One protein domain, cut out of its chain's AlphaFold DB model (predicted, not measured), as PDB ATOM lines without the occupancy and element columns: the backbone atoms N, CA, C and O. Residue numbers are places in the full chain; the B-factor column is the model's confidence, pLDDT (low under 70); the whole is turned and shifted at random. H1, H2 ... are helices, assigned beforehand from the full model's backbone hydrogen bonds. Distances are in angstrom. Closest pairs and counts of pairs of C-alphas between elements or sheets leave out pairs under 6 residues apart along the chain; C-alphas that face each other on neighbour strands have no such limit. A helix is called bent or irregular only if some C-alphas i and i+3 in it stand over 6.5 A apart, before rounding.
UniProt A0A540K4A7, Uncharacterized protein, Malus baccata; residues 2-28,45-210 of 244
ATOM      1  N   GLU A   2      40.224  39.719 118.345       91.06
ATOM      2  CA  GLU A   2      41.553  40.334 118.519       91.06
ATOM      3  C   GLU A   2      41.540  41.867 118.552       91.06
ATOM      4  O   GLU A   2      42.084  42.450 119.479       91.06
ATOM      5  N   GLU A   3      40.844  42.533 117.623       90.81
ATOM      6  CA  GLU A   3      40.751  44.006 117.612       90.81
ATOM      7  C   GLU A   3      40.140  44.565 118.908       90.81
ATOM      8  O   GLU A   3      40.603  45.564 119.450       90.81
ATOM      9  N   LYS A   4      39.116  43.884 119.441       93.31
ATOM     10  CA  LYS A   4      38.507  44.254 120.720       93.31
ATOM     11  C   LYS A   4      39.505  44.073 121.864       93.31
ATOM     12  O   LYS A   4      39.649  44.985 122.661       93.31
ATOM     13  N   LEU A   5      40.196  42.934 121.922       95.56
ATOM     14  CA  LEU A   5      41.196  42.663 122.960       95.56
ATOM     15  C   LEU A   5      42.342  43.677 122.925       95.56
ATOM     16  O   LEU A   5      42.745  44.165 123.974       95.56
ATOM     17  N   LEU A   6      42.834  44.020 121.732       93.94
ATOM     18  CA  LEU A   6      43.882  45.022 121.566       93.94
ATOM     19  C   LEU A   6      43.403  46.396 122.034       93.94
ATOM     20  O   LEU A   6      44.096  47.055 122.796       93.94
ATOM     21  N   ARG A   7      42.195  46.803 121.634       94.69
ATOM     22  CA  ARG A   7      41.602  48.066 122.081       94.69
ATOM     23  C   ARG A   7      41.413  48.107 123.598       94.69
ATOM     24  O   ARG A   7      41.758  49.108 124.218       94.69
ATOM     25  N   ASP A   8      40.898  47.034 124.192       95.94
ATOM     26  CA  ASP A   8      40.692  46.936 125.639       95.94
ATOM     27  C   ASP A   8      42.044  47.013 126.379       95.94
ATOM     28  O   ASP A   8      42.187  47.797 127.315       95.94
ATOM     29  N   LEU A   9      43.074  46.303 125.900       95.25
ATOM     30  CA  LEU A   9      44.433  46.389 126.443       95.25
ATOM     31  C   LEU A   9      45.004  47.810 126.342       95.25
ATOM     32  O   LEU A   9      45.512  48.338 127.329       95.25
ATOM     33  N   THR A  10      44.896  48.445 125.175       95.06
ATOM     34  CA  THR A  10      45.358  49.822 124.965       95.06
ATOM     35  C   THR A  10      44.670  50.782 125.931       95.06
ATOM     36  O   THR A  10      45.329  51.606 126.564       95.06
ATOM     37  N   ARG A  11      43.354  50.647 126.116       96.62
ATOM     38  CA  ARG A  11      42.591  51.465 127.066       96.62
ATOM     39  C   ARG A  11      43.042  51.268 128.506       96.62
ATOM     40  O   ARG A  11      43.078  52.262 129.224       96.62
ATOM     41  N   GLU A  12      43.376  50.050 128.923       97.56
ATOM     42  CA  GLU A  12      43.891  49.774 130.272       97.56
ATOM     43  C   GLU A  12      45.293  50.350 130.488       97.56
ATOM     44  O   GLU A  12      45.562  50.955 131.525       97.56
ATOM     45  N   VAL A  13      46.170  50.263 129.485       96.25
ATOM     46  CA  VAL A  13      47.489  50.917 129.534       96.25
ATOM     47  C   VAL A  13      47.334  52.438 129.640       96.25
ATOM     48  O   VAL A  13      47.984  53.073 130.470       96.25
ATOM     49  N   CYS A  14      46.420  53.033 128.870       97.38
ATOM     50  CA  CYS A  14      46.111  54.458 128.985       97.38
ATOM     51  C   CYS A  14      45.504  54.816 130.348       97.38
ATOM     52  O   CYS A  14      45.840  55.862 130.899       97.38
ATOM     53  N   SER A  15      44.642  53.961 130.911       97.94
ATOM     54  CA  SER A  15      44.099  54.141 132.266       97.94
ATOM     55  C   SER A  15      45.218  54.167 133.306       97.94
ATOM     56  O   SER A  15      45.212  55.025 134.185       97.94
ATOM     57  N   LEU A  16      46.203  53.272 133.193       97.75
ATOM     58  CA  LEU A  16      47.363  53.251 134.083       97.75
ATOM     59  C   LEU A  16      48.164  54.558 133.994       97.75
ATOM     60  O   LEU A  16      48.488  55.139 135.030       97.75
ATOM     61  N   LEU A  17      48.437  55.053 132.781       97.88
ATOM     62  CA  LEU A  17      49.103  56.347 132.587       97.88
ATOM     63  C   LEU A  17      48.292  57.505 133.183       97.88
ATOM     64  O   LEU A  17      48.870  58.400 133.798       97.88
ATOM     65  N   ALA A  18      46.964  57.466 133.066       97.75
ATOM     66  CA  ALA A  18      46.087  58.467 133.664       97.75
ATOM     67  C   ALA A  18      46.135  58.450 135.201       97.75
ATOM     68  O   ALA A  18      46.201  59.501 135.834       97.75
ATOM     69  N   VAL A  19      46.161  57.262 135.816       98.19
ATOM     70  CA  VAL A  19      46.327  57.124 137.273       98.19
ATOM     71  C   VAL A  19      47.691  57.653 137.707       98.19
ATOM     72  O   VAL A  19      47.758  58.441 138.649       98.19
ATOM     73  N   ILE A  20      48.762  57.291 136.993       97.44
ATOM     74  CA  ILE A  20      50.119  57.810 137.221       97.44
ATOM     75  C   ILE A  20      50.151  59.341 137.144       97.44
ATOM     76  O   ILE A  20      50.863  59.962 137.925       97.44
ATOM     77  N   ALA A  21      49.366  59.941 136.248       97.06
ATOM     78  CA  ALA A  21      49.244  61.386 136.055       97.06
ATOM     79  C   ALA A  21      48.279  62.085 137.028       97.06
ATOM     80  O   ALA A  21      48.112  63.303 136.961       97.06
ATOM     81  N   SER A  22      47.614  61.348 137.921       95.94
ATOM     82  CA  SER A  22      46.618  61.936 138.817       95.94
ATOM     83  C   SER A  22      47.240  62.995 139.745       95.94
ATOM     84  O   SER A  22      48.378  62.821 140.200       95.94
ATOM     85  N   PRO A  23      46.521  64.086 140.078       93.94
ATOM     86  CA  PRO A  23      47.053  65.149 140.937       93.94
ATOM     87  C   PRO A  23      47.555  64.649 142.297       93.94
ATOM     88  O   PRO A  23      48.539  65.160 142.828       93.94
ATOM     89  N   GLN A  24      46.917  63.612 142.847       94.69
ATOM     90  CA  GLN A  24      47.270  63.019 144.138       94.69
ATOM     91  C   GLN A  24      48.655  62.363 144.123       94.69
ATOM     92  O   GLN A  24      49.332  62.348 145.147       94.69
ATOM     93  N   LEU A  25      49.085  61.842 142.970       96.81
ATOM     94  CA  LEU A  25      50.414  61.260 142.781       96.81
ATOM     95  C   LEU A  25      51.440  62.277 142.257       96.81
ATOM     96  O   LEU A  25      52.602  61.922 142.063       96.81
ATOM     97  N   ASN A  26      51.030  63.527 142.008       96.56
ATOM     98  CA  ASN A  26      51.851  64.564 141.377       96.56
ATOM     99  C   ASN A  26      51.748  65.922 142.075       96.56
ATOM    100  O   ASN A  26      51.703  66.966 141.428       96.56
ATOM    101  N   THR A  27      51.754  65.916 143.407       94.44
ATOM    102  CA  THR A  27      51.612  67.122 144.237       94.44
ATOM    103  C   THR A  27      52.747  68.134 144.055       94.44
ATOM    104  O   THR A  27      52.568  69.311 144.361       94.44
ATOM    105  N   GLY A  28      53.904  67.700 143.544       90.06
ATOM    106  CA  GLY A  28      55.030  68.570 143.205       90.06
ATOM    107  C   GLY A  28      54.886  69.348 141.890       90.06
ATOM    108  O   GLY A  28      55.738  70.194 141.614       90.06
ATOM    109  N   SER A  45      64.453  79.519 138.884       87.06
ATOM    110  CA  SER A  45      63.549  78.732 139.737       87.06
ATOM    111  C   SER A  45      63.352  77.283 139.267       87.06
ATOM    112  O   SER A  45      62.735  76.481 139.974       87.06
ATOM    113  N   LEU A  46      63.869  76.938 138.080       92.12
ATOM    114  CA  LEU A  46      63.735  75.606 137.495       92.12
ATOM    115  C   LEU A  46      64.566  74.581 138.263       92.12
ATOM    116  O   LEU A  46      65.727  74.820 138.597       92.12
ATOM    117  N   LYS A  47      63.980  73.407 138.494       94.19
ATOM    118  CA  LYS A  47      64.641  72.308 139.207       94.19
ATOM    119  C   LYS A  47      65.164  71.250 138.243       94.19
ATOM    120  O   LYS A  47      64.641  71.082 137.139       94.19
ATOM    121  N   GLU A  48      66.158  70.491 138.678       95.75
ATOM    122  CA  GLU A  48      66.540  69.257 137.993       95.75
ATOM    123  C   GLU A  48      65.382  68.243 138.009       95.75
ATOM    124  O   GLU A  48      64.462  68.323 138.827       95.75
ATOM    125  N   LEU A  49      65.366  67.332 137.033       93.56
ATOM    126  CA  LEU A  49      64.274  66.366 136.865       93.56
ATOM    127  C   LEU A  49      64.180  65.384 138.046       93.56
ATOM    128  O   LEU A  49      63.086  64.953 138.420       93.56
ATOM    129  N   ASP A  50      65.314  65.047 138.651       94.62
ATOM    130  CA  ASP A  50      65.438  64.159 139.810       94.62
ATOM    131  C   ASP A  50      64.757  64.733 141.064       94.62
ATOM    132  O   ASP A  50      64.148  63.989 141.836       94.62
ATOM    133  N   ALA A  51      64.735  66.060 141.212       95.69
ATOM    134  CA  ALA A  51      64.075  66.756 142.314       95.69
ATOM    135  C   ALA A  51      62.555  66.508 142.365       95.69
ATOM    136  O   ALA A  51      61.927  66.698 143.410       95.69
ATOM    137  N   PHE A  52      61.950  66.070 141.256       95.75
ATOM    138  CA  PHE A  52      60.532  65.715 141.191       95.75
ATOM    139  C   PHE A  52      60.258  64.240 141.506       95.75
ATOM    140  O   PHE A  52      59.103  63.891 141.744       95.75
ATOM    141  N   ALA A  53      61.273  63.371 141.568       94.00
ATOM    142  CA  ALA A  53      61.081  61.926 141.730       94.00
ATOM    143  C   ALA A  53      60.348  61.535 143.027       94.00
ATOM    144  O   ALA A  53      59.663  60.518 143.061       94.00
ATOM    145  N   SER A  54      60.466  62.331 144.091       94.06
ATOM    146  CA  SER A  54      59.799  62.064 145.375       94.06
ATOM    147  C   SER A  54      58.405  62.689 145.505       94.06
ATOM    148  O   SER A  54      57.669  62.336 146.423       94.06
ATOM    149  N   SER A  55      58.037  63.620 144.619       95.06
ATOM    150  CA  SER A  55      56.795  64.413 144.705       95.06
ATOM    151  C   SER A  55      55.901  64.308 143.463       95.06
ATOM    152  O   SER A  55      54.792  64.846 143.441       95.06
ATOM    153  N   SER A  56      56.369  63.610 142.428       96.94
ATOM    154  CA  SER A  56      55.646  63.354 141.192       96.94
ATOM    155  C   SER A  56      55.946  61.956 140.681       96.94
ATOM    156  O   SER A  56      57.087  61.639 140.359       96.94
ATOM    157  N   MET A  57      54.906  61.133 140.552       97.75
ATOM    158  CA  MET A  57      55.012  59.811 139.937       97.75
ATOM    159  C   MET A  57      55.420  59.910 138.463       97.75
ATOM    160  O   MET A  57      56.192  59.084 137.983       97.75
ATOM    161  N   VAL A  58      54.971  60.950 137.750       97.56
ATOM    162  CA  VAL A  58      55.439  61.238 136.385       97.56
ATOM    163  C   VAL A  58      56.925  61.604 136.394       97.56
ATOM    164  O   VAL A  58      57.692  61.042 135.617       97.56
ATOM    165  N   GLY A  59      57.364  62.468 137.315       97.00
ATOM    166  CA  GLY A  59      58.781  62.785 137.509       97.00
ATOM    167  C   GLY A  59      59.620  61.547 137.835       97.00
ATOM    168  O   GLY A  59      60.664  61.325 137.228       97.00
ATOM    169  N   PHE A  60      59.145  60.688 138.738       97.00
ATOM    170  CA  PHE A  60      59.777  59.410 139.063       97.00
ATOM    171  C   PHE A  60      59.911  58.517 137.826       97.00
ATOM    172  O   PHE A  60      61.000  58.015 137.546       97.00
ATOM    173  N   LEU A  61      58.827  58.350 137.063       97.31
ATOM    174  CA  LEU A  61      58.807  57.540 135.847       97.31
ATOM    175  C   LEU A  61      59.839  58.048 134.834       97.31
ATOM    176  O   LEU A  61      60.610  57.250 134.300       97.31
ATOM    177  N   LEU A  62      59.897  59.364 134.604       97.06
ATOM    178  CA  LEU A  62      60.818  59.957 133.631       97.06
ATOM    179  C   LEU A  62      62.293  59.881 134.044       97.06
ATOM    180  O   LEU A  62      63.157  59.824 133.172       97.06
ATOM    181  N   ASN A  63      62.595  59.807 135.342       94.94
ATOM    182  CA  ASN A  63      63.966  59.583 135.819       94.94
ATOM    183  C   ASN A  63      64.491  58.168 135.509       94.94
ATOM    184  O   ASN A  63      65.698  57.928 135.547       94.94
ATOM    185  N   HIS A  64      63.612  57.230 135.148       95.25
ATOM    186  CA  HIS A  64      63.982  55.860 134.808       95.25
ATOM    187  C   HIS A  64      63.838  55.633 133.303       95.25
ATOM    188  O   HIS A  64      62.763  55.289 132.819       95.25
ATOM    189  N   LYS A  65      64.939  55.763 132.548       91.25
ATOM    190  CA  LYS A  65      64.933  55.700 131.067       91.25
ATOM    191  C   LYS A  65      64.196  54.485 130.484       91.25
ATOM    192  O   LYS A  65      63.498  54.625 129.484       91.25
ATOM    193  N   GLY A  66      64.315  53.314 131.119       94.75
ATOM    194  CA  GLY A  66      63.628  52.088 130.690       94.75
ATOM    195  C   GLY A  66      62.097  52.141 130.801       94.75
ATOM    196  O   GLY A  66      61.418  51.424 130.075       94.75
ATOM    197  N   LEU A  67      61.560  53.001 131.670       94.50
ATOM    198  CA  LEU A  67      60.123  53.255 131.822       94.50
ATOM    199  C   LEU A  67      59.680  54.497 131.037       94.50
ATOM    200  O   LEU A  67      58.597  54.506 130.454       94.50
ATOM    201  N   ALA A  68      60.530  55.525 130.997       96.31
ATOM    202  CA  ALA A  68      60.262  56.786 130.322       96.31
ATOM    203  C   ALA A  68      60.014  56.599 128.822       96.31
ATOM    204  O   ALA A  68      58.991  57.050 128.313       96.31
ATOM    205  N   LEU A  69      60.916  55.905 128.119       96.19
ATOM    206  CA  LEU A  69      60.842  55.792 126.659       96.19
ATOM    207  C   LEU A  69      59.529  55.144 126.179       96.19
ATOM    208  O   LEU A  69      58.852  55.767 125.359       96.19
ATOM    209  N   PRO A  70      59.096  53.976 126.702       96.62
ATOM    210  CA  PRO A  70      57.818  53.396 126.295       96.62
ATOM    211  C   PRO A  70      56.614  54.275 126.647       96.62
ATOM    212  O   PRO A  70      55.698  54.396 125.840       96.62
ATOM    213  N   ALA A  71      56.606  54.918 127.822       97.25
ATOM    214  CA  ALA A  71      55.494  55.775 128.234       97.25
ATOM    215  C   ALA A  71      55.350  57.012 127.331       97.25
ATOM    216  O   ALA A  71      54.239  57.363 126.928       97.25
ATOM    217  N   LEU A  72      56.472  57.647 126.975       98.00
ATOM    218  CA  LEU A  72      56.499  58.773 126.042       98.00
ATOM    219  C   LEU A  72      56.087  58.339 124.628       98.00
ATOM    220  O   LEU A  72      55.317  59.044 123.979       98.00
ATOM    221  N   GLN A  73      56.525  57.164 124.165       97.44
ATOM    222  CA  GLN A  73      56.124  56.638 122.859       97.44
ATOM    223  C   GLN A  73      54.622  56.339 122.799       97.44
ATOM    224  O   GLN A  73      53.960  56.767 121.859       97.44
ATOM    225  N   ILE A  74      54.066  55.678 123.819       96.00
ATOM    226  CA  ILE A  74      52.619  55.434 123.932       96.00
ATOM    227  C   ILE A  74      51.848  56.758 123.909       96.00
ATOM    228  O   ILE A  74      50.836  56.871 123.223       96.00
ATOM    229  N   CYS A  75      52.341  57.770 124.627       96.62
ATOM    230  CA  CYS A  75      51.744  59.101 124.649       96.62
ATOM    231  C   CYS A  75      51.680  59.736 123.248       96.62
ATOM    232  O   CYS A  75      50.637  60.272 122.880       96.62
ATOM    233  N   LEU A  76      52.751  59.634 122.452       98.06
ATOM    234  CA  LEU A  76      52.763  60.136 121.074       98.06
ATOM    235  C   LEU A  76      51.866  59.311 120.145       98.06
ATOM    236  O   LEU A  76      51.086  59.876 119.378       98.06
ATOM    237  N   GLU A  77      51.949  57.981 120.215       96.25
ATOM    238  CA  GLU A  77      51.172  57.095 119.345       96.25
ATOM    239  C   GLU A  77      49.666  57.198 119.599       96.25
ATOM    240  O   GLU A  77      48.887  57.077 118.650       96.25
ATOM    241  N   ALA A  78      49.246  57.518 120.826       96.00
ATOM    242  CA  ALA A  78      47.840  57.717 121.168       96.00
ATOM    243  C   ALA A  78      47.137  58.762 120.288       96.00
ATOM    244  O   ALA A  78      45.962  58.594 119.959       96.00
ATOM    245  N   PHE A  79      47.858  59.788 119.822       96.81
ATOM    246  CA  PHE A  79      47.314  60.804 118.912       96.81
ATOM    247  C   PHE A  79      47.012  60.283 117.502       96.81
ATOM    248  O   PHE A  79      46.353  60.977 116.728       96.81
ATOM    249  N   THR A  80      47.472  59.078 117.162       95.75
ATOM    250  CA  THR A  80      47.215  58.418 115.872       95.75
ATOM    251  C   THR A  80      46.063  57.416 115.940       95.75
ATOM    252  O   THR A  80      45.552  56.987 114.903       95.75
ATOM    253  N   TRP A  81      45.626  57.044 117.145       94.69
ATOM    254  CA  TRP A  81      44.572  56.056 117.336       94.69
ATOM    255  C   TRP A  81      43.189  56.681 117.152       94.69
ATOM    256  O   TRP A  81      42.900  57.783 117.613       94.69
ATOM    257  N   THR A  82      42.275  55.933 116.538       92.81
ATOM    258  CA  THR A  82      40.870  56.338 116.364       92.81
ATOM    259  C   THR A  82      40.002  56.048 117.597       92.81
ATOM    260  O   THR A  82      38.773  56.038 117.514       92.81
ATOM    261  N   ASP A  83      40.627  55.833 118.758       94.00
ATOM    262  CA  ASP A  83      39.973  55.537 120.032       94.00
ATOM    263  C   ASP A  83      40.005  56.750 120.975       94.00
ATOM    264  O   ASP A  83      40.949  56.958 121.741       94.00
ATOM    265  N   GLY A  84      38.934  57.545 120.939       91.81
ATOM    266  CA  GLY A  84      38.808  58.748 121.765       91.81
ATOM    267  C   GLY A  84      38.807  58.476 123.276       91.81
ATOM    268  O   GLY A  84      39.166  59.361 124.056       91.81
ATOM    269  N   GLU A  85      38.458  57.262 123.718       93.94
ATOM    270  CA  GLU A  85      38.492  56.907 125.142       93.94
ATOM    271  C   GLU A  85      39.933  56.732 125.633       93.94
ATOM    272  O   GLU A  85      40.309  57.268 126.678       93.94
ATOM    273  N   ALA A  86      40.757  56.028 124.852       95.31
ATOM    274  CA  ALA A  86      42.183  55.894 125.128       95.31
ATOM    275  C   ALA A  86      42.868  57.272 125.140       95.31
ATOM    276  O   ALA A  86      43.623  57.573 126.066       95.31
ATOM    277  N   MET A  87      42.538  58.137 124.175       95.62
ATOM    278  CA  MET A  87      43.079  59.499 124.110       95.62
ATOM    279  C   MET A  87      42.655  60.358 125.309       95.62
ATOM    280  O   MET A  87      43.476  61.076 125.873       95.62
ATOM    281  N   THR A  88      41.401  60.253 125.759       94.38
ATOM    282  CA  THR A  88      40.919  60.976 126.952       94.38
ATOM    283  C   THR A  88      41.758  60.643 128.187       94.38
ATOM    284  O   THR A  88      42.137  61.534 128.941       94.38
ATOM    285  N   LYS A  89      42.113  59.367 128.366       94.94
ATOM    286  CA  LYS A  89      42.965  58.916 129.473       94.94
ATOM    287  C   LYS A  89      44.394  59.466 129.343       94.94
ATOM    288  O   LYS A  89      44.907  60.064 130.289       94.94
ATOM    289  N   VAL A  90      45.000  59.359 128.156       96.56
ATOM    290  CA  VAL A  90      46.365  59.865 127.888       96.56
ATOM    291  C   VAL A  90      46.466  61.387 128.023       96.56
ATOM    292  O   VAL A  90      47.503  61.882 128.456       96.56
ATOM    293  N   SER A  91      45.394  62.131 127.738       96.19
ATOM    294  CA  SER A  91      45.337  63.595 127.869       96.19
ATOM    295  C   SER A  91      45.843  64.092 129.235       96.19
ATOM    296  O   SER A  91      46.640  65.025 129.309       96.19
ATOM    297  N   SER A  92      45.467  63.414 130.325       94.81
ATOM    298  CA  SER A  92      45.925  63.759 131.682       94.81
ATOM    299  C   SER A  92      47.437  63.576 131.884       94.81
ATOM    300  O   SER A  92      48.091  64.387 132.545       94.81
ATOM    301  N   PHE A  93      48.017  62.547 131.259       97.62
ATOM    302  CA  PHE A  93      49.457  62.317 131.251       97.62
ATOM    303  C   PHE A  93      50.180  63.410 130.458       97.62
ATOM    304  O   PHE A  93      51.162  63.957 130.956       97.62
ATOM    305  N   CYS A  94      49.639  63.831 129.307       97.94
ATOM    306  CA  CYS A  94      50.150  64.985 128.557       97.94
ATOM    307  C   CYS A  94      50.175  66.258 129.417       97.94
ATOM    308  O   CYS A  94      51.207  66.927 129.468       97.94
ATOM    309  N   SER A  95      49.092  66.564 130.147       96.62
ATOM    310  CA  SER A  95      49.051  67.714 131.068       96.62
ATOM    311  C   SER A  95      50.195  67.674 132.085       96.62
ATOM    312  O   SER A  95      50.861  68.683 132.315       96.62
ATOM    313  N   SER A  96      50.454  66.502 132.673       97.19
ATOM    314  CA  SER A  96      51.525  66.328 133.662       97.19
ATOM    315  C   SER A  96      52.918  66.469 133.048       97.19
ATOM    316  O   SER A  96      53.785  67.099 133.651       97.19
ATOM    317  N   LEU A  97      53.135  65.945 131.835       98.00
ATOM    318  CA  LEU A  97      54.390  66.131 131.097       98.00
ATOM    319  C   LEU A  97      54.656  67.611 130.806       98.00
ATOM    320  O   LEU A  97      55.779  68.076 130.992       98.00
ATOM    321  N   ILE A  98      53.625  68.359 130.402       97.81
ATOM    322  CA  ILE A  98      53.726  69.801 130.151       97.81
ATOM    323  C   ILE A  98      54.048  70.539 131.455       97.81
ATOM    324  O   ILE A  98      55.017  71.293 131.500       97.81
ATOM    325  N   GLY A  99      53.305  70.284 132.538       95.69
ATOM    326  CA  GLY A  99      53.563  70.893 133.850       95.69
ATOM    327  C   GLY A  99      54.973  70.613 134.377       95.69
ATOM    328  O   GLY A  99      55.640  71.509 134.906       95.69
ATOM    329  N   LEU A 100      55.467  69.393 134.169       96.38
ATOM    330  CA  LEU A 100      56.828  69.018 134.522       96.38
ATOM    331  C   LEU A 100      57.858  69.740 133.645       96.38
ATOM    332  O   LEU A 100      58.784  70.332 134.194       96.38
ATOM    333  N   ALA A 101      57.669  69.792 132.321       96.81
ATOM    334  CA  ALA A 101      58.539  70.529 131.396       96.81
ATOM    335  C   ALA A 101      58.623  72.027 131.731       96.81
ATOM    336  O   ALA A 101      59.695  72.631 131.646       96.81
ATOM    337  N   VAL A 102      57.512  72.627 132.172       94.56
ATOM    338  CA  VAL A 102      57.469  74.016 132.655       94.56
ATOM    339  C   VAL A 102      58.329  74.208 133.904       94.56
ATOM    340  O   VAL A 102      58.949  75.258 134.047       94.56
ATOM    341  N   SER A 103      58.408  73.198 134.770       94.44
ATOM    342  CA  SER A 103      59.017  73.301 136.103       94.44
ATOM    343  C   SER A 103      60.468  72.816 136.178       94.44
ATOM    344  O   SER A 103      61.152  73.074 137.171       94.44
ATOM    345  N   THR A 104      60.948  72.107 135.151       95.38
ATOM    346  CA  THR A 104      62.302  71.543 135.113       95.38
ATOM    347  C   THR A 104      63.232  72.252 134.130       95.38
ATOM    348  O   THR A 104      62.793  72.828 133.132       95.38
ATOM    349  N   ASN A 105      64.537  72.164 134.385       95.25
ATOM    350  CA  ASN A 105      65.602  72.559 133.461       95.25
ATOM    351  C   ASN A 105      66.008  71.438 132.472       95.25
ATOM    352  O   ASN A 105      66.918  71.646 131.671       95.25
ATOM    353  N   SER A 106      65.343  70.273 132.494       96.38
ATOM    354  CA  SER A 106      65.618  69.168 131.564       96.38
ATOM    355  C   SER A 106      65.380  69.564 130.104       96.38
ATOM    356  O   SER A 106      64.245  69.759 129.665       96.38
ATOM    357  N   VAL A 107      66.470  69.642 129.336       96.50
ATOM    358  CA  VAL A 107      66.445  69.982 127.904       96.50
ATOM    359  C   VAL A 107      65.796  68.873 127.077       96.50
ATOM    360  O   VAL A 107      65.063  69.170 126.140       96.50
ATOM    361  N   GLU A 108      66.013  67.605 127.437       96.88
ATOM    362  CA  GLU A 108      65.403  66.462 126.747       96.88
ATOM    363  C   GLU A 108      63.873  66.507 126.856       96.88
ATOM    364  O   GLU A 108      63.176  66.377 125.850       96.88
ATOM    365  N   LEU A 109      63.347  66.765 128.061       97.88
ATOM    366  CA  LEU A 109      61.903  66.876 128.269       97.88
ATOM    367  C   LEU A 109      61.328  68.136 127.612       97.88
ATOM    368  O   LEU A 109      60.257  68.067 127.013       97.88
ATOM    369  N   LEU A 110      62.038  69.268 127.694       97.75
ATOM    370  CA  LEU A 110      61.644  70.500 127.008       97.75
ATOM    371  C   LEU A 110      61.495  70.254 125.503       97.75
ATOM    372  O   LEU A 110      60.442  70.546 124.948       97.75
ATOM    373  N   GLN A 111      62.502  69.653 124.868       98.06
ATOM    374  CA  GLN A 111      62.480  69.336 123.441       98.06
ATOM    375  C   GLN A 111      61.350  68.368 123.093       98.06
ATOM    376  O   GLN A 111      60.592  68.637 122.164       98.06
ATOM    377  N   PHE A 112      61.181  67.288 123.861       98.62
ATOM    378  CA  PHE A 112      60.081  66.345 123.652       98.62
ATOM    379  C   PHE A 112      58.717  67.051 123.684       98.62
ATOM    380  O   PHE A 112      57.896  66.863 122.787       98.62
ATOM    381  N   VAL A 113      58.471  67.900 124.689       98.62
ATOM    382  CA  VAL A 113      57.180  68.585 124.842       98.62
ATOM    383  C   VAL A 113      56.980  69.658 123.770       98.62
ATOM    384  O   VAL A 113      55.935  69.698 123.118       98.62
ATOM    385  N   SER A 114      57.978  70.515 123.560       98.56
ATOM    386  CA  SER A 114      57.918  71.643 122.624       98.56
ATOM    387  C   SER A 114      57.899  71.218 121.158       98.56
ATOM    388  O   SER A 114      57.398  71.974 120.322       98.56
ATOM    389  N   LYS A 115      58.427  70.032 120.839       98.69
ATOM    390  CA  LYS A 115      58.504  69.509 119.475       98.69
ATOM    391  C   LYS A 115      57.532  68.365 119.233       98.69
ATOM    392  O   LYS A 115      56.574  68.524 118.471       98.69
ATOM    393  N   ASP A 116      57.804  67.216 119.840       98.69
ATOM    394  CA  ASP A 116      57.177  65.951 119.469       98.69
ATOM    395  C   ASP A 116      55.735  65.906 119.977       98.69
ATOM    396  O   ASP A 116      54.810  65.707 119.186       98.69
ATOM    397  N   LEU A 117      55.521  66.206 121.261       98.81
ATOM    398  CA  LEU A 117      54.184  66.251 121.854       98.81
ATOM    399  C   LEU A 117      53.336  67.368 121.238       98.81
ATOM    400  O   LEU A 117      52.186  67.130 120.879       98.81
ATOM    401  N   PHE A 118      53.894  68.569 121.062       98.81
ATOM    402  CA  PHE A 118      53.161  69.681 120.453       98.81
ATOM    403  C   PHE A 118      52.691  69.359 119.028       98.81
ATOM    404  O   PHE A 118      51.522  69.568 118.693       98.81
ATOM    405  N   SER A 119      53.576  68.785 118.207       98.62
ATOM    406  CA  SER A 119      53.225  68.329 116.860       98.62
ATOM    407  C   SER A 119      52.161  67.232 116.899       98.62
ATOM    408  O   SER A 119      51.192  67.301 116.141       98.62
ATOM    409  N   ALA A 120      52.309  66.246 117.791       98.69
ATOM    410  CA  ALA A 120      51.368  65.139 117.931       98.69
ATOM    411  C   ALA A 120      49.972  65.617 118.355       98.69
ATOM    412  O   ALA A 120      48.985  65.179 117.770       98.69
ATOM    413  N   ILE A 121      49.869  66.580 119.279       98.62
ATOM    414  CA  ILE A 121      48.584  67.169 119.684       98.62
ATOM    415  C   ILE A 121      47.887  67.838 118.492       98.62
ATOM    416  O   ILE A 121      46.705  67.584 118.240       98.62
ATOM    417  N   ILE A 122      48.608  68.666 117.723       98.44
ATOM    418  CA  ILE A 122      48.042  69.342 116.542       98.44
ATOM    419  C   ILE A 122      47.592  68.315 115.495       98.44
ATOM    420  O   ILE A 122      46.512  68.454 114.920       98.44
ATOM    421  N   GLN A 123      48.386  67.270 115.258       97.56
ATOM    422  CA  GLN A 123      48.026  66.192 114.334       97.56
ATOM    423  C   GLN A 123      46.818  65.391 114.833       97.56
ATOM    424  O   GLN A 123      45.912  65.102 114.052       97.56
ATOM    425  N   GLY A 124      46.742  65.101 116.130       97.50
ATOM    426  CA  GLY A 124      45.624  64.387 116.743       97.50
ATOM    427  C   GLY A 124      44.297  65.139 116.643       97.50
ATOM    428  O   GLY A 124      43.242  64.510 116.549       97.50
ATOM    429  N   LEU A 125      44.316  66.474 116.564       97.69
ATOM    430  CA  LEU A 125      43.125  67.287 116.276       97.69
ATOM    431  C   LEU A 125      42.565  67.069 114.852       97.69
ATOM    432  O   LEU A 125      41.430  67.467 114.569       97.69
ATOM    433  N   ALA A 126      43.309  66.421 113.950       96.75
ATOM    434  CA  ALA A 126      42.805  65.994 112.645       96.75
ATOM    435  C   ALA A 126      41.917  64.735 112.714       96.75
ATOM    436  O   ALA A 126      41.195  64.455 111.752       96.75
ATOM    437  N   LEU A 127      41.928  63.997 113.831       96.12
ATOM    438  CA  LEU A 127      41.086  62.818 114.042       96.12
ATOM    439  C   LEU A 127      39.731  63.202 114.641       96.12
ATOM    440  O   LEU A 127      39.644  63.857 115.675       96.12
ATOM    441  N   GLU A 128      38.648  62.750 114.014       95.19
ATOM    442  CA  GLU A 128      37.281  63.048 114.461       95.19
ATOM    443  C   GLU A 128      36.939  62.405 115.815       95.19
ATOM    444  O   GLU A 128      36.218  63.000 116.616       95.19
ATOM    445  N   SER A 129      37.533  61.245 116.124       94.25
ATOM    446  CA  SER A 129      37.403  60.560 117.420       94.25
ATOM    447  C   SER A 129      37.827  61.428 118.610       94.25
ATOM    448  O   SER A 129      37.363  61.205 119.728       94.25
ATOM    449  N   ASN A 130      38.655  62.449 118.371       96.19
ATOM    450  CA  ASN A 130      39.150  63.365 119.393       96.19
ATOM    451  C   ASN A 130      38.253  64.600 119.588       96.19
ATOM    452  O   ASN A 130      38.595  65.487 120.369       96.19
ATOM    453  N   ALA A 131      37.091  64.681 118.928       94.69
ATOM    454  CA  ALA A 131      36.168  65.811 119.074       94.69
ATOM    455  C   ALA A 131      35.756  66.065 120.537       94.69
ATOM    456  O   ALA A 131      35.725  67.221 120.972       94.69
ATOM    457  N   PHE A 132      35.509  64.999 121.307       91.94
ATOM    458  CA  PHE A 132      35.116  65.076 122.719       91.94
ATOM    459  C   PHE A 132      36.209  65.662 123.620       91.94
ATOM    460  O   PHE A 132      35.892  66.408 124.540       91.94
ATOM    461  N   ILE A 133      37.481  65.381 123.323       94.88
ATOM    462  CA  ILE A 133      38.637  65.832 124.113       94.88
ATOM    463  C   ILE A 133      39.325  67.072 123.517       94.88
ATOM    464  O   ILE A 133      40.278  67.611 124.073       94.88
ATOM    465  N   SER A 134      38.834  67.574 122.383       95.81
ATOM    466  CA  SER A 134      39.464  68.673 121.641       95.81
ATOM    467  C   SER A 134      39.666  69.948 122.465       95.81
ATOM    468  O   SER A 134      40.630  70.678 122.243       95.81
ATOM    469  N   ALA A 135      38.787  70.216 123.436       95.75
ATOM    470  CA  ALA A 135      38.910  71.363 124.328       95.75
ATOM    471  C   ALA A 135      40.140  71.282 125.247       95.75
ATOM    472  O   ALA A 135      40.687  72.336 125.579       95.75
ATOM    473  N   ASP A 136      40.562  70.077 125.623       95.88
ATOM    474  CA  ASP A 136      41.744  69.841 126.456       95.88
ATOM    475  C   ASP A 136      43.001  69.858 125.593       95.88
ATOM    476  O   ASP A 136      43.967  70.526 125.939       95.88
ATOM    477  N   LEU A 137      42.943  69.266 124.395       97.69
ATOM    478  CA  LEU A 137      44.047  69.303 123.428       97.69
ATOM    479  C   LEU A 137      44.415  70.735 123.007       97.69
ATOM    480  O   LEU A 137      45.591  71.082 122.920       97.69
ATOM    481  N   ILE A 138      43.423  71.609 122.789       98.00
ATOM    482  CA  ILE A 138      43.692  73.039 122.562       98.00
ATOM    483  C   ILE A 138      44.314  73.676 123.814       98.00
ATOM    484  O   ILE A 138      45.190  74.533 123.689       98.00
ATOM    485  N   GLY A 139      43.864  73.274 125.008       97.12
ATOM    486  CA  GLY A 139      44.452  73.695 126.280       97.12
ATOM    487  C   GLY A 139      45.938  73.350 126.353       97.12
ATOM    488  O   GLY A 139      46.751  74.238 126.577       97.12
ATOM    489  N   HIS A 140      46.306  72.113 126.017       97.94
ATOM    490  CA  HIS A 140      47.702  71.677 125.947       97.94
ATOM    491  C   HIS A 140      48.518  72.479 124.940       97.94
ATOM    492  O   HIS A 140      49.608  72.935 125.272       97.94
ATOM    493  N   CYS A 141      47.992  72.712 123.732       98.38
ATOM    494  CA  CYS A 141      48.660  73.570 122.751       98.38
ATOM    495  C   CYS A 141      48.939  74.965 123.321       98.38
ATOM    496  O   CYS A 141      50.031  75.507 123.150       98.38
ATOM    497  N   ARG A 142      47.946  75.547 124.002       97.19
ATOM    498  CA  ARG A 142      48.051  76.855 124.653       97.19
ATOM    499  C   ARG A 142      49.105  76.840 125.756       97.19
ATOM    500  O   ARG A 142      49.923  77.754 125.788       97.19
ATOM    501  N   ASP A 143      49.111  75.828 126.615       96.06
ATOM    502  CA  ASP A 143      50.055  75.725 127.730       96.06
ATOM    503  C   ASP A 143      51.492  75.560 127.231       96.06
ATOM    504  O   ASP A 143      52.389  76.276 127.680       96.06
ATOM    505  N   ILE A 144      51.702  74.695 126.236       97.50
ATOM    506  CA  ILE A 144      53.005  74.532 125.582       97.50
ATOM    507  C   ILE A 144      53.465  75.864 124.994       97.50
ATOM    508  O   ILE A 144      54.595  76.286 125.237       97.50
ATOM    509  N   TYR A 145      52.603  76.549 124.240       96.75
ATOM    510  CA  TYR A 145      52.992  77.800 123.605       96.75
ATOM    511  C   TYR A 145      53.333  78.870 124.644       96.75
ATOM    512  O   TYR A 145      54.449  79.376 124.647       96.75
ATOM    513  N   ILE A 146      52.412  79.184 125.556       94.00
ATOM    514  CA  ILE A 146      52.582  80.281 126.519       94.00
ATOM    515  C   ILE A 146      53.789  80.050 127.426       94.00
ATOM    516  O   ILE A 146      54.541  80.988 127.684       94.00
ATOM    517  N   HIS A 147      53.984  78.825 127.915       93.00
ATOM    518  CA  HIS A 147      54.985  78.577 128.950       93.00
ATOM    519  C   HIS A 147      56.354  78.166 128.405       93.00
ATOM    520  O   HIS A 147      57.354  78.345 129.105       93.00
ATOM    521  N   LEU A 148      56.428  77.620 127.186       94.88
ATOM    522  CA  LEU A 148      57.670  77.043 126.665       94.88
ATOM    523  C   LEU A 148      58.232  77.770 125.443       94.88
ATOM    524  O   LEU A 148      59.425  77.633 125.191       94.88
ATOM    525  N   CYS A 149      57.452  78.574 124.707       94.50
ATOM    526  CA  CYS A 149      57.956  79.191 123.471       94.50
ATOM    527  C   CYS A 149      59.147  80.143 123.698       94.50
ATOM    528  O   CYS A 149      60.011  80.275 122.837       94.50
ATOM    529  N   ASP A 150      59.239  80.801 124.853       92.69
ATOM    530  CA  ASP A 150      60.375  81.680 125.172       92.69
ATOM    531  C   ASP A 150      61.639  80.908 125.565       92.69
ATOM    532  O   ASP A 150      62.742  81.453 125.503       92.69
ATOM    533  N   ARG A 151      61.483  79.645 125.969       94.25
ATOM    534  CA  ARG A 151      62.580  78.734 126.322       94.25
ATOM    535  C   ARG A 151      63.033  77.896 125.130       94.25
ATOM    536  O   ARG A 151      64.182  77.472 125.090       94.25
ATOM    537  N   ASP A 152      62.137  77.667 124.178       96.12
ATOM    538  CA  ASP A 152      62.365  76.854 122.996       96.12
ATOM    539  C   ASP A 152      61.648  77.481 121.789       96.12
ATOM    540  O   ASP A 152      60.429  77.642 121.831       96.12
ATOM    541  N   PRO A 153      62.345  77.833 120.693       96.88
ATOM    542  CA  PRO A 153      61.705  78.426 119.518       96.88
ATOM    543  C   PRO A 153      60.838  77.434 118.721       96.88
ATOM    544  O   PRO A 153      60.077  77.857 117.846       96.88
ATOM    545  N   THR A 154      60.932  76.130 118.996       98.38
ATOM    546  CA  THR A 154      60.289  75.064 118.214       98.38
ATOM    547  C   THR A 154      58.762  75.185 118.123       98.38
ATOM    548  O   THR A 154      58.247  75.034 117.015       98.38
ATOM    549  N   PRO A 155      58.002  75.550 119.179       98.44
ATOM    550  CA  PRO A 155      56.560  75.758 119.061       98.44
ATOM    551  C   PRO A 155      56.195  76.844 118.038       98.44
ATOM    552  O   PRO A 155      55.249  76.675 117.269       98.44
ATOM    553  N   ARG A 156      56.976  77.934 117.952       98.19
ATOM    554  CA  ARG A 156      56.771  78.971 116.921       98.19
ATOM    555  C   ARG A 156      57.034  78.420 115.524       98.19
ATOM    556  O   ARG A 156      56.246  78.660 114.615       98.19
ATOM    557  N   GLN A 157      58.115  77.660 115.360       98.44
ATOM    558  CA  GLN A 157      58.473  77.045 114.078       98.44
ATOM    559  C   GLN A 157      57.416  76.036 113.612       98.44
ATOM    560  O   GLN A 157      57.033  76.055 112.444       98.44
ATOM    561  N   ILE A 158      56.897  75.206 114.523       98.62
ATOM    562  CA  ILE A 158      55.814  74.261 114.233       98.62
ATOM    563  C   ILE A 158      54.572  75.012 113.777       98.62
ATOM    564  O   ILE A 158      54.035  74.680 112.721       98.62
ATOM    565  N   LEU A 159      54.145  76.047 114.508       98.44
ATOM    566  CA  LEU A 159      52.988  76.836 114.094       98.44
ATOM    567  C   LEU A 159      53.205  77.457 112.717       98.44
ATOM    568  O   LEU A 159      52.326  77.300 111.883       98.44
ATOM    569  N   LEU A 160      54.364  78.066 112.445       98.19
ATOM    570  CA  LEU A 160      54.698  78.663 111.140       98.19
ATOM    571  C   LEU A 160      54.819  77.648 109.996       98.19
ATOM    572  O   LEU A 160      54.701  78.031 108.835       98.19
ATOM    573  N   SER A 161      55.044  76.370 110.303       97.94
ATOM    574  CA  SER A 161      55.077  75.294 109.304       97.94
ATOM    575  C   SER A 161      53.684  74.837 108.855       97.94
ATOM    576  O   SER A 161      53.558  74.083 107.885       97.94
ATOM    577  N   LEU A 162      52.625  75.278 109.545       97.81
ATOM    578  CA  LEU A 162      51.251  74.939 109.192       97.81
ATOM    579  C   LEU A 162      50.854  75.585 107.849       97.81
ATOM    580  O   LEU A 162      51.278  76.691 107.525       97.81
ATOM    581  N   PRO A 163      50.023  74.912 107.036       96.31
ATOM    582  CA  PRO A 163      49.909  75.201 105.604       96.31
ATOM    583  C   PRO A 163      49.287  76.556 105.242       96.31
ATOM    584  O   PRO A 163      49.450  77.006 104.110       96.31
ATOM    585  N   CYS A 164      48.522  77.174 106.142       96.62
ATOM    586  CA  CYS A 164      47.723  78.365 105.846       96.62
ATOM    587  C   CYS A 164      48.116  79.595 106.676       96.62
ATOM    588  O   CYS A 164      47.490  80.641 106.529       96.62
ATOM    589  N   ILE A 165      49.134  79.488 107.531       97.19
ATOM    590  CA  ILE A 165      49.591  80.590 108.381       97.19
ATOM    591  C   ILE A 165      50.642  81.445 107.664       97.19
ATOM    592  O   ILE A 165      51.390  80.970 106.807       97.19
ATOM    593  N   LYS A 166      50.754  82.709 108.062       96.31
ATOM    594  CA  LYS A 166      51.879  83.586 107.732       96.31
ATOM    595  C   LYS A 166      52.455  84.200 109.006       96.31
ATOM    596  O   LYS A 166      51.814  84.231 110.051       96.31
ATOM    597  N   GLN A 167      53.647  84.786 108.893       97.12
ATOM    598  CA  GLN A 167      54.325  85.432 110.023       97.12
ATOM    599  C   GLN A 167      53.449  86.475 110.738       97.12
ATOM    600  O   GLN A 167      53.425  86.523 111.962       97.12
ATOM    601  N   HIS A 168      52.713  87.297 109.984       97.25
ATOM    602  CA  HIS A 168      51.855  88.335 110.565       97.25
ATOM    603  C   HIS A 168      50.669  87.771 111.364       97.25
ATOM    604  O   HIS A 168      50.259  88.397 112.337       97.25
ATOM    605  N   ASP A 169      50.158  86.587 111.005       97.88
ATOM    606  CA  ASP A 169      49.088  85.920 111.753       97.88
ATOM    607  C   ASP A 169      49.596  85.473 113.128       97.88
ATOM    608  O   ASP A 169      48.922  85.668 114.140       97.88
ATOM    609  N   LEU A 170      50.817  84.920 113.175       97.69
ATOM    610  CA  LEU A 170      51.449  84.530 114.433       97.69
ATOM    611  C   LEU A 170      51.736  85.752 115.317       97.69
ATOM    612  O   LEU A 170      51.436  85.719 116.505       97.69
ATOM    613  N   LEU A 171      52.241  86.847 114.738       97.62
ATOM    614  CA  LEU A 171      52.482  88.092 115.477       97.62
ATOM    615  C   LEU A 171      51.191  88.675 116.065       97.62
ATOM    616  O   LEU A 171      51.179  89.089 117.222       97.62
ATOM    617  N   ALA A 172      50.093  88.674 115.304       97.81
ATOM    618  CA  ALA A 172      48.796  89.138 115.795       97.81
ATOM    619  C   ALA A 172      48.267  88.258 116.942       97.81
ATOM    620  O   ALA A 172      47.684  88.762 117.904       97.81
ATOM    621  N   PHE A 173      48.490  86.944 116.863       97.62
ATOM    622  CA  PHE A 173      48.175  86.022 117.950       97.62
ATOM    623  C   PHE A 173      49.002  86.306 119.210       97.62
ATOM    624  O   PHE A 173      48.434  86.385 120.299       97.62
ATOM    625  N   GLU A 174      50.312  86.508 119.077       96.06
ATOM    626  CA  GLU A 174      51.183  86.857 120.206       96.06
ATOM    627  C   GLU A 174      50.779  88.193 120.836       96.06
ATOM    628  O   GLU A 174      50.659  88.286 122.058       96.06
ATOM    629  N   GLU A 175      50.475  89.207 120.023       95.94
ATOM    630  CA  GLU A 175      49.971  90.491 120.509       95.94
ATOM    631  C   GLU A 175      48.663  90.316 121.296       95.94
ATOM    632  O   GLU A 175      48.513  90.889 122.379       95.94
ATOM    633  N   ALA A 176      47.734  89.489 120.810       95.50
ATOM    634  CA  ALA A 176      46.508  89.175 121.540       95.50
ATOM    635  C   ALA A 176      46.801  88.480 122.880       95.50
ATOM    636  O   ALA A 176      46.223  88.860 123.898       95.50
ATOM    637  N   LEU A 177      47.736  87.524 122.923       93.50
ATOM    638  CA  LEU A 177      48.124  86.854 124.169       93.50
ATOM    639  C   LEU A 177      48.699  87.821 125.211       93.50
ATOM    640  O   LEU A 177      48.402  87.667 126.393       93.50
ATOM    641  N   THR A 178      49.467  88.839 124.803       91.00
ATOM    642  CA  THR A 178      50.006  89.834 125.755       91.00
ATOM    643  C   THR A 178      48.922  90.678 126.432       91.00
ATOM    644  O   THR A 178      49.126  91.164 127.543       91.00
ATOM    645  N   LYS A 179      47.765  90.842 125.781       92.50
ATOM    646  CA  LYS A 179      46.636  91.654 126.268       92.50
ATOM    647  C   LYS A 179      45.593  90.835 127.028       92.50
ATOM    648  O   LYS A 179      44.688  91.410 127.625       92.50
ATOM    649  N   THR A 180      45.722  89.512 127.018       91.00
ATOM    650  CA  THR A 180      44.713  88.591 127.532       91.00
ATOM    651  C   THR A 180      45.292  87.793 128.689       91.00
ATOM    652  O   THR A 180      46.159  86.951 128.483       91.00
ATOM    653  N   SER A 181      44.777  87.994 129.903       87.25
ATOM    654  CA  SER A 181      45.144  87.195 131.082       87.25
ATOM    655  C   SER A 181      44.171  86.050 131.373       87.25
ATOM    656  O   SER A 181      44.384  85.295 132.312       87.25
ATOM    657  N   SER A 182      43.071  85.927 130.627       92.31
ATOM    658  CA  SER A 182      42.065  84.884 130.842       92.31
ATOM    659  C   SER A 182      42.494  83.570 130.179       92.31
ATOM    660  O   SER A 182      42.607  83.528 128.947       92.31
ATOM    661  N   PRO A 183      42.656  82.459 130.931       91.44
ATOM    662  CA  PRO A 183      42.983  81.157 130.349       91.44
ATOM    663  C   PRO A 183      42.008  80.706 129.268       91.44
ATOM    664  O   PRO A 183      42.398  80.154 128.237       91.44
ATOM    665  N   LYS A 184      40.724  80.997 129.480       93.88
ATOM    666  CA  LYS A 184      39.649  80.656 128.552       93.88
ATOM    667  C   LYS A 184      39.782  81.415 127.232       93.88
ATOM    668  O   LYS A 184      39.609  80.817 126.171       93.88
ATOM    669  N   GLU A 185      40.094  82.706 127.287       95.31
ATOM    670  CA  GLU A 185      40.268  83.535 126.089       95.31
ATOM    671  C   GLU A 185      41.561  83.183 125.353       95.31
ATOM    672  O   GLU A 185      41.545  83.042 124.134       95.31
ATOM    673  N   GLN A 186      42.654  82.916 126.068       95.56
ATOM    674  CA  GLN A 186      43.896  82.412 125.470       95.56
ATOM    675  C   GLN A 186      43.680  81.083 124.744       95.56
ATOM    676  O   GLN A 186      44.148  80.901 123.618       95.56
ATOM    677  N   LYS A 187      42.910  80.169 125.345       96.12
ATOM    678  CA  LYS A 187      42.507  78.916 124.699       96.12
ATOM    679  C   LYS A 187      41.689  79.174 123.432       96.12
ATOM    680  O   LYS A 187      41.888  78.505 122.420       96.12
ATOM    681  N   GLN A 188      40.803  80.168 123.457       96.44
ATOM    682  CA  GLN A 188      40.043  80.577 122.278       96.44
ATOM    683  C   GLN A 188      40.939  81.190 121.191       96.44
ATOM    684  O   GLN A 188      40.757  80.863 120.020       96.44
ATOM    685  N   HIS A 189      41.924  82.018 121.545       97.44
ATOM    686  CA  HIS A 189      42.913  82.535 120.596       97.44
ATOM    687  C   HIS A 189      43.719  81.397 119.958       97.44
ATOM    688  O   HIS A 189      43.857  81.377 118.736       97.44
ATOM    689  N   MET A 190      44.165  80.416 120.751       97.88
ATOM    690  CA  MET A 190      44.874  79.234 120.246       97.88
ATOM    691  C   MET A 190      43.993  78.437 119.276       97.88
ATOM    692  O   MET A 190      44.422  78.109 118.173       97.88
ATOM    693  N   LYS A 191      42.724  78.194 119.633       97.50
ATOM    694  CA  LYS A 191      41.750  77.545 118.738       97.50
ATOM    695  C   LYS A 191      41.607  78.299 117.415       97.50
ATOM    696  O   LYS A 191      41.667  77.680 116.356       97.50
ATOM    697  N   SER A 192      41.410  79.616 117.472       96.94
ATOM    698  CA  SER A 192      41.252  80.460 116.283       96.94
ATOM    699  C   SER A 192      42.494  80.426 115.391       96.94
ATOM    700  O   SER A 192      42.354  80.264 114.179       96.94
ATOM    701  N   LEU A 193      43.692  80.513 115.981       98.06
ATOM    702  CA  LEU A 193      44.948  80.412 115.244       98.06
ATOM    703  C   LEU A 193      45.081  79.051 114.563       98.06
ATOM    704  O   LEU A 193      45.372  79.004 113.375       98.06
ATOM    705  N   LEU A 194      44.833  77.951 115.278       97.69
ATOM    706  CA  LEU A 194      44.944  76.601 114.718       97.69
ATOM    707  C   LEU A 194      43.974  76.387 113.550       97.69
ATOM    708  O   LEU A 194      44.369  75.827 112.528       97.69
ATOM    709  N   VAL A 195      42.731  76.865 113.658       95.94
ATOM    710  CA  VAL A 195      41.759  76.811 112.550       95.94
ATOM    711  C   VAL A 195      42.234  77.645 111.359       95.94
ATOM    712  O   VAL A 195      42.185  77.170 110.228       95.94
ATOM    713  N   LEU A 196      42.744  78.857 111.586       96.12
ATOM    714  CA  LEU A 196      43.289  79.699 110.517       96.12
ATOM    715  C   LEU A 196      44.505  79.044 109.842       96.12
ATOM    716  O   LEU A 196      44.552  78.934 108.621       96.12
ATOM    717  N   ALA A 197      45.445  78.545 110.639       96.00
ATOM    718  CA  ALA A 197      46.717  77.986 110.197       96.00
ATOM    719  C   ALA A 197      46.580  76.650 109.450       96.00
ATOM    720  O   ALA A 197      47.450  76.287 108.658       96.00
ATOM    721  N   THR A 198      45.492  75.913 109.680       95.00
ATOM    722  CA  THR A 198      45.264  74.580 109.092       95.00
ATOM    723  C   THR A 198      44.057  74.507 108.156       95.00
ATOM    724  O   THR A 198      43.855  73.479 107.498       95.00
ATOM    725  N   GLY A 199      43.246  75.565 108.085       91.00
ATOM    726  CA  GLY A 199      41.983  75.585 107.358       91.00
ATOM    727  C   GLY A 199      40.955  74.627 107.969       91.00
ATOM    728  O   GLY A 199      40.564  74.745 109.126       91.00
ATOM    729  N   ASN A 200      40.494  73.656 107.180       87.62
ATOM    730  CA  ASN A 200      39.476  72.673 107.575       87.62
ATOM    731  C   ASN A 200      40.052  71.297 107.963       87.62
ATOM    732  O   ASN A 200      39.301  70.326 108.068       87.62
ATOM    733  N   LYS A 201      41.374  71.185 108.157       93.25
ATOM    734  CA  LYS A 201      42.043  69.895 108.398       93.25
ATOM    735  C   LYS A 201      41.837  69.341 109.814       93.25
ATOM    736  O   LYS A 201      41.888  68.127 109.992       93.25
ATOM    737  N   LEU A 202      41.574  70.193 110.808       95.31
ATOM    738  CA  LEU A 202      41.375  69.780 112.205       95.31
ATOM    739  C   LEU A 202      39.923  69.352 112.461       95.31
ATOM    740  O   LEU A 202      39.117  70.105 113.012       95.31
ATOM    741  N   LYS A 203      39.579  68.135 112.027       95.12
ATOM    742  CA  LYS A 203      38.210  67.593 112.069       95.12
ATOM    743  C   LYS A 203      37.606  67.573 113.474       95.12
ATOM    744  O   LYS A 203      36.415  67.849 113.611       95.12
ATOM    745  N   ALA A 204      38.415  67.353 114.516       93.94
ATOM    746  CA  ALA A 204      37.962  67.388 115.909       93.94
ATOM    747  C   ALA A 204      37.316  68.735 116.293       93.94
ATOM    748  O   ALA A 204      36.446  68.790 117.161       93.94
ATOM    749  N   LEU A 205      37.714  69.830 115.630       91.38
ATOM    750  CA  LEU A 205      37.226  71.184 115.913       91.38
ATOM    751  C   LEU A 205      35.941  71.541 115.157       91.38
ATOM    752  O   LEU A 205      35.244  72.480 115.554       91.38
ATOM    753  N   ALA A 206      35.616  70.813 114.085       81.88
ATOM    754  CA  ALA A 206      34.432  71.062 113.263       81.88
ATOM    755  C   ALA A 206      33.141  70.548 113.926       81.88
ATOM    756  O   ALA A 206      32.094  71.188 113.820       81.88
ATOM    757  N   VAL A 207      33.232  69.434 114.661       63.69
ATOM    758  CA  VAL A 207      32.089  68.720 115.263       63.69
ATOM    759  C   VAL A 207      31.410  69.519 116.387       63.69
ATOM    760  O   VAL A 207      30.213  69.384 116.628       63.69
ATOM    761  N   GLN A 208      32.122  70.437 117.046       56.81
ATOM    762  CA  GLN A 208      31.562  71.199 118.170       56.81
ATOM    763  C   GLN A 208      30.486  72.228 117.777       56.81
ATOM    764  O   GLN A 208      29.809  72.752 118.657       56.81
ATOM    765  N   LYS A 209      30.287  72.522 116.484       52.88
ATOM    766  CA  LYS A 209      29.198  73.417 116.048       52.88
ATOM    767  C   LYS A 209      27.813  72.753 116.073       52.88
ATOM    768  O   LYS A 209      26.824  73.477 116.027       52.88
ATOM    769  N   SER A 210      27.718  71.421 116.157       45.06
ATOM    770  CA  SER A 210      26.445  70.688 116.029       45.06
ATOM    771  C   SER A 210      25.899  70.074 117.322       45.06
ATOM    772  O   SER A 210      24.818  69.492 117.290       45.06
TER     773      SER A 210
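AT A GLANCE: This is residues 2 to 28 and 45 to 210 of the 244 residues of an uncharacterized protein of Malus baccata (UniProt A0A540K4A7). This is a stack of helices with H4 and H6 side by side in the middle and H5, bent but running nearly straight, packed along one side of them. H1, H2 and H3 pack on H4 on the side away from H6; on the other side of H6, H9 crosses it, H8 folds back along H9 farthest out, H7 packs on the end of H6, and the small H10 sits by the beginning of H6. The printed part has 193 residues with ten named helices, H1 to H10 in order, and no named strand; the class is all helix, and the helix packing is part aligned and part crossed. The whole is compact, with a radius of gyration of the C-alphas of 16.6 A and spans of 47, 43 and 26 A.

HOW THE PARTS SIT: H1, residues 2 to 20, touches residues 85 to 93 of H4, residues 84 to 103, at a shallow tilt of 30 degrees, the same way; their closest C-alphas, of Arg 11 and Ala 86, are 4.9 A apart. H2, residues 57 to 63, touches residues 93 to 100 of H4 at a steep tilt of 66 degrees, with the C-alphas of Val 58 and Ser 96 closest at 7.0 A. H3, residues 65 to 78, touches H2 only at the corner, and only just, with 3 pairs of C-alphas within 8 A. With residues 75 to 78 H3 touches H4, opposite ways at a steep tilt of 51 degrees; the C-alphas of Ala 78 and Met 87 are closest at 5.9 A. H4 is the hub, touching 5 other helices, and has a kink of 28 degrees near residue 91. H5, residues 107 to 124, was assigned as one helix by its hydrogen bonds but is bent: C-alphas 114 and 117 are 6.6 A apart. Its arms are H5a, residues 107 to 114, and H5b, residues 117 to 124. H5a touches residues 97 to 102 of H4, with the C-alphas of Ala 101 and Leu 110 closest at 5.4 A. H6, residues 134 to 148, forms a helical hairpin with H5b, opposite ways at 26 degrees; the C-alphas of Ile 121 and Leu 137 are closest at 6.3 A. H6 also touches H4, the same way at a shallow tilt of 15 degrees, with the C-alphas of Val 102 and His 147 closest at 6.4 A. H7, residues 154 to 160, touches residues 144 to 148 of H6; the C-alphas of Tyr 145 and Pro 155 are closest at 6.1 A. H8, residues 167 to 179, and H9, residues 183 to 198, form a helical hairpin at 6 degrees, with the C-alphas of Leu 177 and Gln 186 closest at 6.3 A. Residues 186 to 191 of H9 touch residues 138 to 142 of H6, about perpendicular at 82 degrees; the C-alphas of Gly 139 and Lys 187 are closest at 5.8 A. H10, residues 203 to 209, is close to H6 but not clearly touching, with the C-alphas of Ser 134 and Ala 204 closest at 6.1 A. H1 and H8 are apart. In H1, H2, H5a, H5b, H6, H7, H8 and H9 every O i to N i+4 pair is within hydrogen-bond range; the counts are 9 of 10 in H3, 14 of 16 in H4 and 0 of 3 in H10, which has 2 of 4 O i to N i+3 pairs within range.

IN THESE COORDINATES: H1 begins at C-alpha 2 (41.553, 40.334, 118.519) and is 27.0 A long. H4, from C-alpha 84 (38.808, 58.748, 121.765), is 28.7 A long, H6 20.7 A and H9 22.4 A. H10 ends at C-alpha 209 (29.198, 73.417, 116.048).

THE WHOLE: The two C-alphas farthest apart, those of Glu 2 and Lys 179, are 52.2 A apart. Residues 29 to 44 are not printed, and C-alphas 28 and 45 are 13.7 A apart across the cut. Of the links that are printed whole, H5 to H6 and H7 to H8 are short and the others tight. The mean pLDDT of the printed part is 94.9, and residues 207 to 210 are under 70.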